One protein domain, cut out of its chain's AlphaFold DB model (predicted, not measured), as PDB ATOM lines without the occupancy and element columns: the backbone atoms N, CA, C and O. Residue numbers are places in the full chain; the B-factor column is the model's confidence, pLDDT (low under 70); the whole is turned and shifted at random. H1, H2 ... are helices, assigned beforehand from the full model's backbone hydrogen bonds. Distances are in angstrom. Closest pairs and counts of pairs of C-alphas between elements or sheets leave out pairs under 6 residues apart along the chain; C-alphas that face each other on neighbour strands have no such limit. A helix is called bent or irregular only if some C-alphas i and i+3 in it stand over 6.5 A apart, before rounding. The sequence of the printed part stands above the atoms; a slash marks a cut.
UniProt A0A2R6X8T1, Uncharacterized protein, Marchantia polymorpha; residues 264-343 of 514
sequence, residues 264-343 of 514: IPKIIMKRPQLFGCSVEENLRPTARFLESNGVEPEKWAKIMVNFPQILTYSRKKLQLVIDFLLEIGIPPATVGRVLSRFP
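This is residues 264 to 343 of the 514 residues of an uncharacterized protein of Marchantia polymorpha (UniProt A0A2R6X8T1). Two wide helical Vs, H3 with H4 and H6 with H7, follow one another along the long axis, each going out on one helix and coming back on the next, with the short H5 between H4 and H6 near the middle. The short helices H1 and H2 close off one end, H1 packing on H4 and H2 on H5, while the corner of H6 and H7 makes the other end. The printed part has 80 residues with seven named helices, H1 to H7 in chain order, and no named strand; the class is all helix. It is compact, with a radius of gyration of the C-alphas of 12.5 A, yet elongated, spanning 37 by 22 by 17 A.

H1, residues 264 to 270, begins at C-alpha 264 (123.885, 196.805, 256.410). H2 is residues 272 to 276. H3, residues 279 to 292, is 17.8 A long and begins at C-alpha 279 (129.700, 182.975, 251.019). H4 is residues 297 to 306, 15.2 A, and H5 residues 308 to 312. H6, residues 315 to 327, is 18.1 A long. H7, residues 332 to 341, is 15.2 A long and ends at C-alpha 341 (111.533, 193.807, 240.850). H7 is irregular, C-alphas 333 and 336 being 7.1 A apart; H3 and H4 only just are, with 6.9 A from C-alpha 281 to 284 and 6.8 A from 298 to 301.

H1 touches H4 at a steep tilt of 58 degrees, the same way, closest at the C-alphas of Ile 267 and Val 305, 5.7 A. H2 touches H5, closest at the C-alphas of Leu 274 and Thr 312, 6.6 A. H3 touches H5 with residues 282 to 287 alone, closest at the C-alphas of Leu 283 and Leu 311, 5.5 A. H3 and H4 are close but not clearly touching, opposite ways at a steep tilt of 62 degrees, with the C-alphas of Glu 291 and Pro 297 closest at 7.0 A. H3 and H6 are also close but not clearly touching, the same way at a shallow tilt of 10 degrees, with the C-alphas of Thr 286 and Arg 315 closest at 6.9 A. H4 touches H7, the same way at 35.0 degrees, only just steep; the C-alphas of Ile 303 and Ser 340 are closest, 6.3 A. H6 touches H7 with residues 322 to 326 alone, opposite ways at a steep tilt of 64 degrees, closest at the C-alphas of Leu 326 and Pro 332, 6.7 A. H4 and H6 are apart. In H1 and H6 every O i to N i+4 pair is within hydrogen-bond range; the counts are 8 of 10 in H3, 4 of 6 in H4 and in H7, and 0 of 1 in H2 and in H5, where 2 of 2 O i to N i+3 pairs are within range.

The C-alphas of Pro 265 and Gly 329 are the two farthest apart, 38.1 A. The printed part has no cut, and its six links are tight. The mean pLDDT of the printed part is 95.3, and no printed residue is under 70.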
ATOM      1  N   ILE A 264     123.566 198.057 255.707       94.69
ATOM      2  CA  ILE A 264     123.885 196.805 256.410       94.69
ATOM      3  C   ILE A 264     122.978 196.573 257.633       94.69
ATOM      4  O   ILE A 264     122.386 195.489 257.700       94.69
ATOM      5  N   PRO A 265     122.730 197.564 258.520       94.50
ATOM      6  CA  PRO A 265     121.762 197.426 259.614       94.50
ATOM      7  C   PRO A 265     120.396 196.895 259.161       94.50
ATOM      8  O   PRO A 265     119.839 195.956 259.730       94.50
ATOM      9  N   LYS A 266     119.872 197.440 258.058       96.12
ATOM     10  CA  LYS A 266     118.572 197.047 257.499       96.12
ATOM     11  C   LYS A 266     118.582 195.617 256.951       96.12
ATOM     12  O   LYS A 266     117.555 194.936 257.020       96.12
ATOM     13  N   ILE A 267     119.710 195.157 256.415       96.62
ATOM     14  CA  ILE A 267     119.885 193.782 255.926       96.62
ATOM     15  C   ILE A 267     119.906 192.802 257.103       96.62
ATOM     16  O   ILE A 267     119.153 191.825 257.072       96.62
ATOM     17  N   ILE A 268     120.674 193.102 258.160       95.12
ATOM     18  CA  ILE A 268     120.711 192.319 259.408       95.12
ATOM     19  C   ILE A 268     119.307 192.205 260.001       95.12
ATOM     20  O   ILE A 268     118.828 191.097 260.228       95.12
ATOM     21  N   MET A 269     118.597 193.328 260.151       95.19
ATOM     22  CA  MET A 269     117.227 193.334 260.676       95.19
ATOM     23  C   MET A 269     116.274 192.457 259.855       95.19
ATOM     24  O   MET A 269     115.432 191.750 260.415       95.19
ATOM     25  N   LYS A 270     116.372 192.496 258.523       94.44
ATOM     26  CA  LYS A 270     115.482 191.724 257.646       94.44
ATOM     27  C   LYS A 270     115.794 190.232 257.653       94.44
ATOM     28  O   LYS A 270     114.861 189.433 257.573       94.44
ATOM     29  N   ARG A 271     117.071 189.845 257.684       94.50
ATOM     30  CA  ARG A 271     117.474 188.439 257.554       94.50
ATOM     31  C   ARG A 271     118.798 188.149 258.271       94.50
ATOM     32  O   ARG A 271     119.814 187.960 257.602       94.50
ATOM     33  N   PRO A 272     118.795 188.007 259.606       92.56
ATOM     34  CA  PRO A 272     120.010 187.661 260.347       92.56
ATOM     35  C   PRO A 272     120.540 186.262 259.986       92.56
ATOM     36  O   PRO A 272     121.741 186.016 260.046       92.56
ATOM     37  N   GLN A 273     119.670 185.362 259.510       91.12
ATOM     38  CA  GLN A 273     120.063 184.027 259.044       91.12
ATOM     39  C   GLN A 273     121.029 184.064 257.850       91.12
ATOM     40  O   GLN A 273     121.785 183.115 257.669       91.12
ATOM     41  N   LEU A 274     121.035 185.147 257.058       94.31
ATOM     42  CA  LEU A 274     121.956 185.310 255.926       94.31
ATOM     43  C   LEU A 274     123.421 185.189 256.373       94.31
ATOM     44  O   LEU A 274     124.224 184.569 255.688       94.31
ATOM     45  N   PHE A 275     123.739 185.721 257.556       90.94
ATOM     46  CA  PHE A 275     125.084 185.723 258.136       90.94
ATOM     47  C   PHE A 275     125.514 184.348 258.670       90.94
ATOM     48  O   PHE A 275     126.650 184.168 259.096       90.94
ATOM     49  N   GLY A 276     124.606 183.366 258.659       87.56
ATOM     50  CA  GLY A 276     124.922 181.972 258.956       87.56
ATOM     51  C   GLY A 276     125.374 181.174 257.734       87.56
ATOM     52  O   GLY A 276     125.924 180.090 257.907       87.56
ATOM     53  N   CYS A 277     125.133 181.684 256.524       89.62
ATOM     54  CA  CYS A 277     125.433 180.996 255.273       89.62
ATOM     55  C   CYS A 277     126.891 181.203 254.846       89.62
ATOM     56  O   CYS A 277     127.450 182.287 255.009       89.62
ATOM     57  N   SER A 278     127.485 180.181 254.228       91.62
ATOM     58  CA  SER A 278     128.809 180.294 253.615       91.62
ATOM     59  C   SER A 278     128.732 181.141 252.344       91.62
ATOM     60  O   SER A 278     127.889 180.907 251.470       91.62
ATOM     61  N   VAL A 279     129.625 182.128 252.218       93.69
ATOM     62  CA  VAL A 279     129.700 182.975 251.019       93.69
ATOM     63  C   VAL A 279     130.052 182.134 249.795       93.69
ATOM     64  O   VAL A 279     129.356 182.216 248.786       93.69
ATOM     65  N   GLU A 280     131.083 181.295 249.894       93.75
ATOM     66  CA  GLU A 280     131.604 180.529 248.757       93.75
ATOM     67  C   GLU A 280     130.733 179.322 248.401       93.75
ATOM     68  O   GLU A 280     130.552 179.021 247.224       93.75
ATOM     69  N   GLU A 281     130.146 178.652 249.396       91.25
ATOM     70  CA  GLU A 281     129.394 177.411 249.166       91.25
ATOM     71  C   GLU A 281     127.893 177.645 248.963       91.25
ATOM     72  O   GLU A 281     127.208 176.799 248.385       91.25
ATOM     73  N   ASN A 282     127.347 178.777 249.426       93.12
ATOM     74  CA  ASN A 282     125.906 179.034 249.367       93.12
ATOM     75  C   ASN A 282     125.557 180.334 248.642       93.12
ATOM     76  O   ASN A 282     124.855 180.298 247.627       93.12
ATOM     77  N   LEU A 283     126.025 181.482 249.142       95.88
ATOM     78  CA  LEU A 283     125.538 182.785 248.673       95.88
ATOM     79  C   LEU A 283     125.987 183.076 247.238       95.88
ATOM     80  O   LEU A 283     125.154 183.374 246.381       95.88
ATOM     81  N   ARG A 284     127.283 182.914 246.952       96.50
ATOM     82  CA  ARG A 284     127.874 183.173 245.635       96.50
ATOM     83  C   ARG A 284     127.355 182.224 244.549       96.50
ATOM     84  O   ARG A 284     126.980 182.723 243.487       96.50
ATOM     85  N   PRO A 285     127.251 180.898 244.767       97.38
ATOM     86  CA  PRO A 285     126.614 180.009 243.797       97.38
ATOM     87  C   PRO A 285     125.155 180.381 243.511       97.38
ATOM     88  O   PRO A 285     124.722 180.329 242.360       97.38
ATOM     89  N   THR A 286     124.403 180.794 244.535       97.62
ATOM     90  CA  THR A 286     122.999 181.203 244.382       97.62
ATOM     91  C   THR A 286     122.871 182.509 243.599       97.62
ATOM     92  O   THR A 286     122.029 182.600 242.704       97.62
ATOM     93  N   ALA A 287     123.730 183.493 243.877       97.62
ATOM     94  CA  ALA A 287     123.784 184.743 243.127       97.62
ATOM     95  C   ALA A 287     124.124 184.494 241.649       97.62
ATOM     96  O   ALA A 287     123.356 184.892 240.777       97.62
ATOM     97  N   ARG A 288     125.181 183.722 241.363       97.56
ATOM     98  CA  ARG A 288     125.565 183.349 239.987       97.56
ATOM     99  C   ARG A 288     124.459 182.607 239.247       97.56
ATOM    100  O   ARG A 288     124.244 182.824 238.059       97.56
ATOM    101  N   PHE A 289     123.738 181.726 239.939       97.81
ATOM    102  CA  PHE A 289     122.591 181.044 239.350       97.81
ATOM    103  C   PHE A 289     121.490 182.037 238.952       97.81
ATOM    104  O   PHE A 289     120.953 181.949 237.849       97.81
ATOM    105  N   LEU A 290     121.180 183.014 239.804       97.56
ATOM    106  CA  LEU A 290     120.202 184.056 239.492       97.56
ATOM    107  C   LEU A 290     120.672 184.977 238.355       97.56
ATOM    108  O   LEU A 290     119.875 185.301 237.474       97.56
ATOM    109  N   GLU A 291     121.958 185.320 238.314       97.31
ATOM    110  CA  GLU A 291     122.578 186.079 237.218       97.31
ATOM    111  C   GLU A 291     122.494 185.324 235.888       97.31
ATOM    112  O   GLU A 291     122.071 185.892 234.884       97.31
ATOM    113  N   SER A 292     122.766 184.014 235.888       96.88
ATOM    114  CA  SER A 292     122.608 183.168 234.693       96.88
ATOM    115  C   SER A 292     121.158 183.073 234.195       96.88
ATOM    116  O   SER A 292     120.925 182.721 233.043       96.88
ATOM    117  N   ASN A 293     120.184 183.435 235.039       96.00
ATOM    118  CA  ASN A 293     118.761 183.541 234.702       96.00
ATOM    119  C   ASN A 293     118.307 185.004 234.491       96.00
ATOM    120  O   ASN A 293     117.113 185.317 234.536       96.00
ATOM    121  N   GLY A 294     119.259 185.911 234.248       95.25
ATOM    122  CA  GLY A 294     119.016 187.284 233.806       95.25
ATOM    123  C   GLY A 294     118.855 188.315 234.922       95.25
ATOM    124  O   GLY A 294     118.327 189.398 234.661       95.25
ATOM    125  N   VAL A 295     119.206 187.998 236.176       96.62
ATOM    126  CA  VAL A 295     119.302 189.029 237.224       96.62
ATOM    127  C   VAL A 295     120.537 189.881 236.940       96.62
ATOM    128  O   VAL A 295     121.661 189.397 236.977       96.62
ATOM    129  N   GLU A 296     120.305 191.151 236.632       95.50
ATOM    130  CA  GLU A 296     121.348 192.146 236.366       95.50
ATOM    131  C   GLU A 296     122.162 192.438 237.649       95.50
ATOM    132  O   GLU A 296     121.545 192.757 238.679       95.50
ATOM    133  N   PRO A 297     123.512 192.388 237.617       94.94
ATOM    134  CA  PRO A 297     124.355 192.645 238.786       94.94
ATOM    135  C   PRO A 297     124.071 193.985 239.478       94.94
ATOM    136  O   PRO A 297     124.067 194.082 240.705       94.94
ATOM    137  N   GLU A 298     123.715 195.013 238.708       96.00
ATOM    138  CA  GLU A 298     123.397 196.359 239.191       96.00
ATOM    139  C   GLU A 298     122.129 196.394 240.065       96.00
ATOM    140  O   GLU A 298     121.852 197.384 240.749       96.00
ATOM    141  N   LYS A 299     121.308 195.335 240.045       96.62
ATOM    142  CA  LYS A 299     120.098 195.235 240.874       96.62
ATOM    143  C   LYS A 299     120.373 194.634 242.243       96.62
ATOM    144  O   LYS A 299     119.524 194.815 243.123       96.62
ATOM    145  N   TRP A 300     121.513 193.971 242.460       96.88
ATOM    146  CA  TRP A 300     121.793 193.273 243.716       96.88
ATOM    147  C   TRP A 300     121.711 194.185 244.927       96.88
ATOM    148  O   TRP A 300     121.024 193.837 245.886       96.88
ATOM    149  N   ALA A 301     122.282 195.387 244.849       96.12
ATOM    150  CA  ALA A 301     122.197 196.368 245.924       96.12
ATOM    151  C   ALA A 301     120.746 196.595 246.389       96.12
ATOM    152  O   ALA A 301     120.420 196.511 247.575       96.12
ATOM    153  N   LYS A 302     119.828 196.803 245.439       96.25
ATOM    154  CA  LYS A 302     118.404 197.012 245.730       96.25
ATOM    155  C   LYS A 302     117.720 195.735 246.219       96.25
ATOM    156  O   LYS A 302     116.860 195.818 247.100       96.25
ATOM    157  N   ILE A 303     118.059 194.580 245.653       97.00
ATOM    158  CA  ILE A 303     117.499 193.284 246.053       97.00
ATOM    159  C   ILE A 303     117.889 192.975 247.498       97.00
ATOM    160  O   ILE A 303     117.005 192.708 248.307       97.00
ATOM    161  N   MET A 304     119.165 193.103 247.857       96.50
ATOM    162  CA  MET A 304     119.671 192.788 249.194       96.50
ATOM    163  C   MET A 304     119.073 193.687 250.274       96.50
ATOM    164  O   MET A 304     118.693 193.199 251.333       96.50
ATOM    165  N   VAL A 305     118.869 194.977 249.995       94.75
ATOM    166  CA  VAL A 305     118.236 195.900 250.953       94.75
ATOM    167  C   VAL A 305     116.749 195.605 251.173       94.75
ATOM    168  O   VAL A 305     116.208 195.845 252.258       94.75
ATOM    169  N   ASN A 306     116.047 195.110 250.151       93.94
ATOM    170  CA  ASN A 306     114.602 194.894 250.227       93.94
ATOM    171  C   ASN A 306     114.227 193.459 250.608       93.94
ATOM    172  O   ASN A 306     113.261 193.276 251.356       93.94
ATOM    173  N   PHE A 307     114.981 192.469 250.133       96.19
ATOM    174  CA  PHE A 307     114.697 191.044 250.272       96.19
ATOM    175  C   PHE A 307     115.981 190.176 250.246       96.19
ATOM    176  O   PHE A 307     116.181 189.370 249.333       96.19
ATOM    177  N   PRO A 308     116.839 190.281 251.277       95.81
ATOM    178  CA  PRO A 308     118.102 189.530 251.354       95.81
ATOM    179  C   PRO A 308     117.907 188.008 251.439       95.81
ATOM    180  O   PRO A 308     118.798 187.234 251.103       95.81
ATOM    181  N   GLN A 309     116.711 187.563 251.837       95.12
ATOM    182  CA  GLN A 309     116.324 186.155 251.871       95.12
ATOM    183  C   GLN A 309     116.487 185.443 250.518       95.12
ATOM    184  O   GLN A 309     116.622 184.220 250.519       95.12
ATOM    185  N   ILE A 310     116.486 186.156 249.383       96.19
ATOM    186  CA  ILE A 310     116.585 185.528 248.057       96.19
ATOM    187  C   ILE A 310     117.792 184.582 247.930       96.19
ATOM    188  O   ILE A 310     117.660 183.517 247.333       96.19
ATOM    189  N   LEU A 311     118.922 184.921 248.562       96.06
ATOM    190  CA  LEU A 311     120.155 184.124 248.533       96.06
ATOM    191  C   LEU A 311     120.141 182.922 249.488       96.06
ATOM    192  O   LEU A 311     121.065 182.119 249.482       96.06
ATOM    193  N   THR A 312     119.100 182.794 250.315       93.25
ATOM    194  CA  THR A 312     118.943 181.690 251.278       93.25
ATOM    195  C   THR A 312     118.015 180.584 250.769       93.25
ATOM    196  O   THR A 312     117.813 179.586 251.457       93.25
ATOM    197  N   TYR A 313     117.419 180.746 249.581       94.69
ATOM    198  CA  TYR A 313     116.590 179.707 248.973       94.69
ATOM    199  C   TYR A 313     117.440 178.633 248.300       94.69
ATOM    200  O   TYR A 313     118.476 178.914 247.705       94.69
ATOM    201  N   SER A 314     116.948 177.393 248.325       94.44
ATOM    202  CA  SER A 314     117.582 176.305 247.588       94.44
ATOM    203  C   SER A 314     117.464 176.514 246.078       94.44
ATOM    204  O   SER A 314     116.459 177.028 245.572       94.44
ATOM    205  N   ARG A 315     118.457 176.014 245.336       95.25
ATOM    206  CA  ARG A 315     118.455 176.045 243.867       95.25
ATOM    207  C   ARG A 315     117.188 175.428 243.275       95.25
ATOM    208  O   ARG A 315     116.606 175.998 242.362       95.25
ATOM    209  N   LYS A 316     116.713 174.316 243.847       96.44
ATOM    210  CA  LYS A 316     115.463 173.657 243.433       96.44
ATOM    211  C   LYS A 316     114.259 174.592 243.555       96.44
ATOM    212  O   LYS A 316     113.450 174.661 242.639       96.44
ATOM    213  N   LYS A 317     114.133 175.328 244.665       96.38
ATOM    214  CA  LYS A 317     113.012 176.259 244.860       96.38
ATOM    215  C   LYS A 317     113.060 177.414 243.860       96.38
ATOM    216  O   LYS A 317     112.017 177.778 243.328       96.38
ATOM    217  N   LEU A 318     114.248 177.963 243.602       97.38
ATOM    218  CA  LEU A 318     114.437 179.021 242.608       97.38
ATOM    219  C   LEU A 318     114.108 178.529 241.194       97.38
ATOM    220  O   LEU A 318     113.362 179.201 240.489       97.38
ATOM    221  N   GLN A 319     114.587 177.337 240.821       97.75
ATOM    222  CA  GLN A 319     114.306 176.728 239.520       97.75
ATOM    223  C   GLN A 319     112.803 176.546 239.299       97.75
ATOM    224  O   GLN A 319     112.290 177.004 238.291       97.75
ATOM    225  N   LEU A 320     112.069 176.006 240.278       97.69
ATOM    226  CA  LEU A 320     110.615 175.832 240.165       97.69
ATOM    227  C   LEU A 320     109.868 177.155 239.912       97.69
ATOM    228  O   LEU A 320     108.852 177.179 239.221       97.69
ATOM    229  N   VAL A 321     110.345 178.260 240.489       97.62
ATOM    230  CA  VAL A 321     109.750 179.589 240.277       97.62
ATOM    231  C   VAL A 321     110.098 180.122 238.888       97.62
ATOM    232  O   VAL A 321     109.236 180.705 238.239       97.62
ATOM    233  N   ILE A 322     111.330 179.908 238.424       97.75
ATOM    234  CA  ILE A 322     111.759 180.253 237.064       97.75
ATOM    235  C   ILE A 322     110.938 179.467 236.035       97.75
ATOM    236  O   ILE A 322     110.366 180.077 235.137       97.75
ATOM    237  N   ASP A 323     110.794 178.154 236.216       97.62
ATOM    238  CA  ASP A 323     110.017 177.281 235.331       97.62
ATOM    239  C   ASP A 323     108.559 177.733 235.255       97.62
ATOM    240  O   ASP A 323     107.998 177.834 234.169       97.62
ATOM    241  N   PHE A 324     107.958 178.098 236.392       96.06
ATOM    242  CA  PHE A 324     106.615 178.674 236.418       96.06
ATOM    243  C   PHE A 324     106.523 179.988 235.628       96.06
ATOM    244  O   PHE A 324     105.549 180.197 234.908       96.06
ATOM    245  N   LEU A 325     107.511 180.885 235.743       95.94
ATOM    246  CA  LEU A 325     107.522 182.140 234.984       95.94
ATOM    247  C   LEU A 325     107.594 181.877 233.471       95.94
ATOM    248  O   LEU A 325     106.879 182.526 232.706       95.94
ATOM    249  N   LEU A 326     108.401 180.902 233.051       95.62
ATOM    250  CA  LEU A 326     108.475 180.465 231.656       95.62
ATOM    251  C   LEU A 326     107.156 179.825 231.193       95.62
ATOM    252  O   LEU A 326     106.671 180.140 230.110       95.62
ATOM    253  N   GLU A 327     106.538 178.988 232.031       93.31
ATOM    254  CA  GLU A 327     105.259 178.315 231.760       93.31
ATOM    255  C   GLU A 327     104.123 179.313 231.488       93.31
ATOM    256  O   GLU A 327     103.315 179.108 230.582       93.31
ATOM    257  N   ILE A 328     104.076 180.428 232.226       91.12
ATOM    258  CA  ILE A 328     103.078 181.487 232.006       91.12
ATOM    259  C   ILE A 328     103.430 182.428 230.839       91.12
ATOM    260  O   ILE A 328     102.759 183.445 230.651       91.12
ATOM    261  N   GLY A 329     104.468 182.105 230.062       91.94
ATOM    262  CA  GLY A 329     104.840 182.799 228.830       91.94
ATOM    263  C   GLY A 329     105.817 183.963 229.005       91.94
ATOM    264  O   GLY A 329     105.965 184.759 228.080       91.94
ATOM    265  N   ILE A 330     106.485 184.106 230.156       94.06
ATOM    266  CA  ILE A 330     107.494 185.164 230.319       94.06
ATOM    267  C   ILE A 330     108.752 184.782 229.533       94.06
ATOM    268  O   ILE A 330     109.298 183.700 229.753       94.06
ATOM    269  N   PRO A 331     109.271 185.666 228.661       94.50
ATOM    270  CA  PRO A 331     110.494 185.381 227.925       94.50
ATOM    271  C   PRO A 331     111.682 185.165 228.876       94.50
ATOM    272  O   PRO A 331     111.825 185.952 229.820       94.50
ATOM    273  N   PRO A 332     112.591 184.206 228.607       94.69
ATOM    274  CA  PRO A 332     113.760 183.940 229.454       94.69
ATOM    275  C   PRO A 332     114.566 185.200 229.799       94.69
ATOM    276  O   PRO A 332     114.883 185.442 230.960       94.69
ATOM    277  N   ALA A 333     114.779 186.082 228.817       93.56
ATOM    278  CA  ALA A 333     115.493 187.350 228.994       93.56
ATOM    279  C   ALA A 333     114.815 188.340 229.969       93.56
ATOM    280  O   ALA A 333     115.428 189.315 230.392       93.56
ATOM    281  N   THR A 334     113.540 188.130 230.319       95.38
ATOM    282  CA  THR A 334     112.774 189.000 231.231       95.38
ATOM    283  C   THR A 334     112.589 188.388 232.625       95.38
ATOM    284  O   THR A 334     112.213 189.103 233.557       95.38
ATOM    285  N   VAL A 335     112.889 187.098 232.809       96.56
ATOM    286  CA  VAL A 335     112.720 186.393 234.092       96.56
ATOM    287  C   VAL A 335     113.480 187.099 235.212       96.56
ATOM    288  O   VAL A 335     112.887 187.479 236.226       96.56
ATOM    289  N   GLY A 336     114.769 187.368 235.013       96.06
ATOM    290  CA  GLY A 336     115.570 188.048 236.024       96.06
ATOM    291  C   GLY A 336     115.113 189.476 236.326       96.06
ATOM    292  O   GLY A 336     115.161 189.898 237.483       96.06
ATOM    293  N   ARG A 337     114.533 190.198 235.354       95.75
ATOM    294  CA  ARG A 337     113.891 191.505 235.598       95.75
ATOM    295  C   ARG A 337     112.691 191.378 236.539       95.75
ATOM    296  O   ARG A 337     112.513 192.221 237.421       95.75
ATOM    297  N   VAL A 338     111.868 190.341 236.372       96.50
ATOM    298  CA  VAL A 338     110.720 190.062 237.251       96.50
ATOM    299  C   VAL A 338     111.195 189.723 238.664       96.50
ATOM    300  O   VAL A 338     110.736 190.352 239.621       96.50
ATOM    301  N   LEU A 339     112.164 188.814 238.791       96.19
ATOM    302  CA  LEU A 339     112.742 188.420 240.081       96.19
ATOM    303  C   LEU A 339     113.413 189.598 240.798       96.19
ATOM    304  O   LEU A 339     113.235 189.764 242.001       96.19
ATOM    305  N   SER A 340     114.098 190.476 240.063       95.62
ATOM    306  CA  SER A 340     114.737 191.672 240.625       95.62
ATOM    307  C   SER A 340     113.725 192.695 241.151       95.62
ATOM    308  O   SER A 340     113.957 193.355 242.164       95.62
ATOM    309  N   ARG A 341     112.587 192.855 240.461       95.50
ATOM    310  CA  ARG A 341     111.533 193.807 240.850       95.50
ATOM    311  C   ARG A 341     110.648 193.281 241.975       95.50
ATOM    312  O   ARG A 341     110.156 194.084 242.766       95.50
ATOM    313  N   PHE A 342     110.433 191.969 242.043       95.88
ATOM    314  CA  PHE A 342     109.577 191.349 243.051       95.88
ATOM    315  C   PHE A 342     110.136 190.003 243.543       95.88
ATOM    316  O   PHE A 342     109.556 188.945 243.299       95.88
ATOM    317  N   PRO A 343     111.238 190.033 244.308       95.50
ATOM    318  CA  PRO A 343     111.926 188.821 244.758       95.50
ATOM    319  C   PRO A 343     111.109 187.998 245.772       95.50
ATOM    320  O   PRO A 343     111.323 186.796 245.924       95.50
TER     321      PRO A 343